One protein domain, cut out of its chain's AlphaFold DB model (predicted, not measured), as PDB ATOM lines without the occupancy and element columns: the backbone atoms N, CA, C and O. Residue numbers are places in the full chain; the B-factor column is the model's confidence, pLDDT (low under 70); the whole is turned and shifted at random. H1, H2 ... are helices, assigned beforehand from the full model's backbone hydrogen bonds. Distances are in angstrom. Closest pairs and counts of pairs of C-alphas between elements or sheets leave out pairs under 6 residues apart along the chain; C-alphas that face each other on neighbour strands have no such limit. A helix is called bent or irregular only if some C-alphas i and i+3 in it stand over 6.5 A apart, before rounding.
ATOM      1  N   ALA A   2     270.230 195.096 226.957       57.69
ATOM      2  CA  ALA A   2     270.112 195.608 228.317       57.69
ATOM      3  C   ALA A   2     268.807 195.035 228.874       57.69
ATOM      4  O   ALA A   2     267.758 195.248 228.274       57.69
ATOM      5  N   ALA A   3     268.890 194.228 229.930       61.41
ATOM      6  CA  ALA A   3     267.708 193.858 230.690       61.41
ATOM      7  C   ALA A   3     267.202 195.150 231.335       61.41
ATOM      8  O   ALA A   3     267.927 195.768 232.114       61.41
ATOM      9  N   GLU A   4     266.033 195.622 230.918       63.41
ATOM     10  CA  GLU A   4     265.401 196.777 231.543       63.41
ATOM     11  C   GLU A   4     265.088 196.408 232.997       63.41
ATOM     12  O   GLU A   4     264.387 195.432 233.269       63.41
ATOM     13  N   ASP A   5     265.679 197.155 233.927       60.72
ATOM     14  CA  ASP A   5     265.479 196.988 235.363       60.72
ATOM     15  C   ASP A   5     264.141 197.623 235.763       60.72
ATOM     16  O   ASP A   5     264.056 198.763 236.231       60.72
ATOM     17  N   PHE A   6     263.067 196.883 235.494       65.56
ATOM     18  CA  PHE A   6     261.708 197.244 235.885       65.56
ATOM     19  C   PHE A   6     261.467 197.125 237.400       65.56
ATOM     20  O   PHE A   6     260.411 197.556 237.859       65.56
ATOM     21  N   ASP A   7     262.424 196.593 238.173       63.78
ATOM     22  CA  ASP A   7     262.311 196.489 239.634       63.78
ATOM     23  C   ASP A   7     262.554 197.848 240.317       63.78
ATOM     24  O   ASP A   7     262.000 198.116 241.386       63.78
ATOM     25  N   THR A   8     263.335 198.734 239.686       60.47
ATOM     26  CA  THR A   8     263.743 200.028 240.271       60.47
ATOM     27  C   THR A   8     262.996 201.235 239.678       60.47
ATOM     28  O   THR A   8     262.981 202.318 240.270       60.47
ATOM     29  N   ALA A   9     262.351 201.089 238.516       69.12
ATOM     30  CA  ALA A   9     261.660 202.183 237.833       69.12
ATOM     31  C   ALA A   9     260.166 202.247 238.190       69.12
ATOM     32  O   ALA A   9     259.438 201.263 238.090       69.12
ATOM     33  N   ALA A  10     259.668 203.441 238.525       77.12
ATOM     34  CA  ALA A  10     258.230 203.672 238.618       77.12
ATOM     35  C   ALA A  10     257.597 203.525 237.222       77.12
ATOM     36  O   ALA A  10     257.715 204.415 236.378       77.12
ATOM     37  N   ILE A  11     256.931 202.397 236.972       81.00
ATOM     38  CA  ILE A  11     256.183 202.170 235.735       81.00
ATOM     39  C   ILE A  11     254.930 203.050 235.764       81.00
ATOM     40  O   ILE A  11     253.983 202.799 236.511       81.00
ATOM     41  N   LEU A  12     254.924 204.094 234.936       87.44
ATOM     42  CA  LEU A  12     253.771 204.972 234.769       87.44
ATOM     43  C   LEU A  12     252.818 204.376 233.733       87.44
ATOM     44  O   LEU A  12     253.133 204.309 232.546       87.44
ATOM     45  N   VAL A  13     251.637 203.964 234.185       90.44
ATOM     46  CA  VAL A  13     250.576 203.411 233.335       90.44
ATOM     47  C   VAL A  13     249.236 204.058 233.656       90.44
ATOM     48  O   VAL A  13     248.979 204.473 234.784       90.44
ATOM     49  N   GLY A  14     248.369 204.137 232.649       91.38
ATOM     50  CA  GLY A  14     246.981 204.544 232.844       91.38
ATOM     51  C   GLY A  14     246.125 203.409 233.408       91.38
ATOM     52  O   GLY A  14     246.437 202.231 233.238       91.38
ATOM     53  N   GLU A  15     244.984 203.760 233.997       96.00
ATOM     54  CA  GLU A  15     244.027 202.817 234.608       96.00
ATOM     55  C   GLU A  15     243.548 201.717 233.641       96.00
ATOM     56  O   GLU A  15     243.189 200.614 234.048       96.00
ATOM     57  N   ALA A  16     243.570 201.991 232.333       93.94
ATOM     58  CA  ALA A  16     243.156 201.053 231.296       93.94
ATOM     59  C   ALA A  16     244.232 200.021 230.897       93.94
ATOM     60  O   ALA A  16     243.968 199.226 229.993       93.94
ATOM     61  N   ILE A  17     245.412 199.994 231.533       94.00
ATOM     62  CA  ILE A  17     246.521 199.095 231.155       94.00
ATOM     63  C   ILE A  17     246.114 197.616 231.114       94.00
ATOM     64  O   ILE A  17     246.526 196.898 230.210       94.00
ATOM     65  N   GLY A  18     245.202 197.179 231.992       94.94
ATOM     66  CA  GLY A  18     244.669 195.809 231.997       94.94
ATOM     67  C   GLY A  18     243.873 195.414 230.741       94.94
ATOM     68  O   GLY A  18     243.465 194.262 230.604       94.94
ATOM     69  N   ARG A  19     243.624 196.351 229.814       94.62
ATOM     70  CA  ARG A  19     242.995 196.093 228.508       94.62
ATOM     71  C   ARG A  19     244.007 195.873 227.381       94.62
ATOM     72  O   ARG A  19     243.595 195.447 226.305       94.62
ATOM     73  N   VAL A  20     245.296 196.147 227.598       94.06
ATOM     74  CA  VAL A  20     246.346 195.941 226.590       94.06
ATOM     75  C   VAL A  20     246.686 194.453 226.527       94.06
ATOM     76  O   VAL A  20     247.140 193.877 227.509       94.06
ATOM     77  N   ARG A  21     246.421 193.825 225.377       95.38
ATOM     78  CA  ARG A  21     246.601 192.374 225.168       95.38
ATOM     79  C   ARG A  21     247.602 192.035 224.067       95.38
ATOM     80  O   ARG A  21     248.142 190.938 224.080       95.38
ATOM     81  N   ASP A  22     247.871 192.984 223.170       95.44
ATOM     82  CA  ASP A  22     248.682 192.777 221.973       95.44
ATOM     83  C   ASP A  22     249.647 193.944 221.740       95.44
ATOM     84  O   ASP A  22     249.302 195.110 221.958       95.44
ATOM     85  N   ILE A  23     250.832 193.627 221.214       95.31
ATOM     86  CA  ILE A  23     251.780 194.607 220.675       95.31
ATOM     87  C   ILE A  23     251.540 194.723 219.175       95.31
ATOM     88  O   ILE A  23     251.599 193.732 218.450       95.31
ATOM     89  N   ARG A  24     251.248 195.934 218.701       96.31
ATOM     90  CA  ARG A  24     250.841 196.184 217.312       96.31
ATOM     91  C   ARG A  24     251.530 197.433 216.765       96.31
ATOM     92  O   ARG A  24     251.876 198.316 217.553       96.31
ATOM     93  N   PRO A  25     251.688 197.561 215.435       98.19
ATOM     94  CA  PRO A  25     252.117 198.812 214.824       98.19
ATOM     95  C   PRO A  25     251.236 199.985 215.269       98.19
ATOM     96  O   PRO A  25     250.009 199.879 215.303       98.19
ATOM     97  N   ALA A  26     251.848 201.134 215.564       97.19
ATOM     98  CA  ALA A  26     251.121 202.311 216.047       97.19
ATOM     99  C   ALA A  26     250.006 202.758 215.082       97.19
ATOM    100  O   ALA A  26     248.917 203.133 215.514       97.19
ATOM    101  N   GLY A  27     250.249 202.649 213.769       98.31
ATOM    102  CA  GLY A  27     249.254 202.966 212.743       98.31
ATOM    103  C   GLY A  27     248.008 202.078 212.803       98.31
ATOM    104  O   GLY A  27     246.910 202.551 212.519       98.31
ATOM    105  N   ASP A  28     248.149 200.822 213.229       98.19
ATOM    106  CA  ASP A  28     247.017 199.907 213.393       98.19
ATOM    107  C   ASP A  28     246.173 200.285 214.611       98.19
ATOM    108  O   ASP A  28     244.947 200.282 214.540       98.19
ATOM    109  N   ILE A  29     246.825 200.703 215.701       97.25
ATOM    110  CA  ILE A  29     246.156 201.192 216.911       97.25
ATOM    111  C   ILE A  29     245.312 202.425 216.606       97.25
ATOM    112  O   ILE A  29     244.116 202.436 216.891       97.25
ATOM    113  N   VAL A  30     245.907 203.442 215.981       97.94
ATOM    114  CA  VAL A  30     245.202 204.696 215.679       97.94
ATOM    115  C   VAL A  30     244.069 204.473 214.673       97.94
ATOM    116  O   VAL A  30     243.001 205.069 214.814       97.94
ATOM    117  N   ARG A  31     244.257 203.589 213.683       98.19
ATOM    118  CA  ARG A  31     243.206 203.237 212.718       98.19
ATOM    119  C   ARG A  31     241.996 202.595 213.397       98.19
ATOM    120  O   ARG A  31     240.868 202.976 213.089       98.19
ATOM    121  N   ASP A  32     242.222 201.654 214.309       96.88
ATOM    122  CA  ASP A  32     241.131 201.007 215.041       96.88
ATOM    123  C   ASP A  32     240.417 202.001 215.964       96.88
ATOM    124  O   ASP A  32     239.191 202.045 215.965       96.88
ATOM    125  N   MET A  33     241.159 202.875 216.659       96.75
ATOM    126  CA  MET A  33     240.575 203.954 217.469       96.75
ATOM    127  C   MET A  33     239.671 204.873 216.639       96.75
ATOM    128  O   MET A  33     238.576 205.226 217.075       96.75
ATOM    129  N   ALA A  34     240.111 205.258 215.438       97.81
ATOM    130  CA  ALA A  34     239.322 206.096 214.539       97.81
ATOM    131  C   ALA A  34     238.054 205.379 214.048       97.81
ATOM    132  O   ALA A  34     236.986 205.992 213.997       97.81
ATOM    133  N   ARG A  35     238.151 204.081 213.731       97.62
ATOM    134  CA  ARG A  35     236.999 203.247 213.361       97.62
ATOM    135  C   ARG A  35     236.001 203.133 214.513       97.62
ATOM    136  O   ARG A  35     234.820 203.401 214.314       97.62
ATOM    137  N   ASP A  36     236.465 202.803 215.715       97.00
ATOM    138  CA  ASP A  36     235.608 202.717 216.901       97.00
ATOM    139  C   ASP A  36     234.921 204.051 217.203       97.00
ATOM    140  O   ASP A  36     233.728 204.076 217.502       97.00
ATOM    141  N   ALA A  37     235.638 205.170 217.071       97.94
ATOM    142  CA  ALA A  37     235.051 206.494 217.223       97.94
ATOM    143  C   ALA A  37     233.960 206.760 216.173       97.94
ATOM    144  O   ALA A  37     232.894 207.265 216.524       97.94
ATOM    145  N   ALA A  38     234.185 206.397 214.906       98.12
ATOM    146  CA  ALA A  38     233.170 206.524 213.861       98.12
ATOM    147  C   ALA A  38     231.910 205.714 214.200       98.12
ATOM    148  O   ALA A  38     230.810 206.260 214.133       98.12
ATOM    149  N   ARG A  39     232.072 204.469 214.663       97.50
ATOM    150  CA  ARG A  39     230.975 203.607 215.127       97.50
ATOM    151  C   ARG A  39     230.196 204.212 216.289       97.50
ATOM    152  O   ARG A  39     228.975 204.305 216.233       97.50
ATOM    153  N   ILE A  40     230.897 204.646 217.338       97.44
ATOM    154  CA  ILE A  40     230.295 205.246 218.541       97.44
ATOM    155  C   ILE A  40     229.513 206.514 218.185       97.44
ATOM    156  O   ILE A  40     228.455 206.771 218.755       97.44
ATOM    157  N   LEU A  41     230.018 207.294 217.229       97.44
ATOM    158  CA  LEU A  41     229.383 208.522 216.754       97.44
ATOM    159  C   LEU A  41     228.297 208.286 215.692       97.44
ATOM    160  O   LEU A  41     227.727 209.264 215.211       97.44
ATOM    161  N   GLY A  42     228.027 207.036 215.296       95.38
ATOM    162  CA  GLY A  42     227.051 206.711 214.251       95.38
ATOM    163  C   GLY A  42     227.430 207.241 212.864       95.38
ATOM    164  O   GLY A  42     226.558 207.620 212.090       95.38
ATOM    165  N   ARG A  43     228.732 207.327 212.565       91.94
ATOM    166  CA  ARG A  43     229.299 207.827 211.297       91.94
ATOM    167  C   ARG A  43     229.753 206.711 210.354       91.94
ATOM    168  O   ARG A  43     230.458 206.984 209.385       91.94
ATOM    169  N   GLU A  44     229.412 205.467 210.660       77.25
ATOM    170  CA  GLU A  44     229.601 204.356 209.730       77.25
ATOM    171  C   GLU A  44     228.531 204.480 208.636       77.25
ATOM    172  O   GLU A  44     227.339 204.495 208.942       77.25
ATOM    173  N   ALA A  45     228.973 204.686 207.394       62.81
ATOM    174  CA  ALA A  45     228.114 204.720 206.211       62.81
ATOM    175  C   ALA A  45     227.777 203.303 205.739       62.81
ATOM    176  O   ALA A  45     228.671 202.430 205.844       62.81
TER     177      ALA A  45
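Overview. This is residues 2 to 45 of the 45 residues of the protein "Oxidoreductase, 2-nitropropane dioxygenase" of Mycobacterium lentiflavum (UniProt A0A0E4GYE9). Going along the printed part from residue 2, you meet an open, extended zigzag with no packed core: a long tail, residues 2 to 14, leads to the small helical turn H1, and a link then leads to the one longer helix, H2, which ends in a short tail. H1 and H2 stay apart, and residues 2 to 34 and 37 to 42 stand free. The printed part has 44 residues with two named helices, H1 then H2, and no named strand; the class is all helix, though the helices hold 20 of the 44 residues, under half. It is extended, with a radius of gyration of the C-alphas of 15.7 A and spans of 49 by 21 by 13 A.

Arrangement. Look first at H1, residues 15 to 19, and then at H2, residues 26 to 40: the two are apart, with no C-alpha of the one within 8 A of the other. A short link of 6 residues joins them. In H2 each O i to N i+4 pair is within hydrogen-bond range; in H1 0 of 1 is, beside 1 of 2 O i to N i+3 pairs.

Along the chain. Find C-alpha 15 at (244.027, 202.817, 234.608); from there H1 runs 9.1 A to C-alpha 19. H1 is irregular: C-alphas 15 and 18 are 7.5 A apart. Find C-alpha 26 at (251.121, 202.311, 216.047); from there H2 runs 21.2 A to C-alpha 40 at (230.295, 205.246, 218.541).

Size, cuts and confidence. The two C-alphas farthest apart are those of Thr 8 and Ala 45, 49.5 A. The printed part has no cut and ends at Ala 45, the chain's last residue. Mean pLDDT of the printed part is 87.9; look for values under 70 at residues 2 to 9 and residue 45.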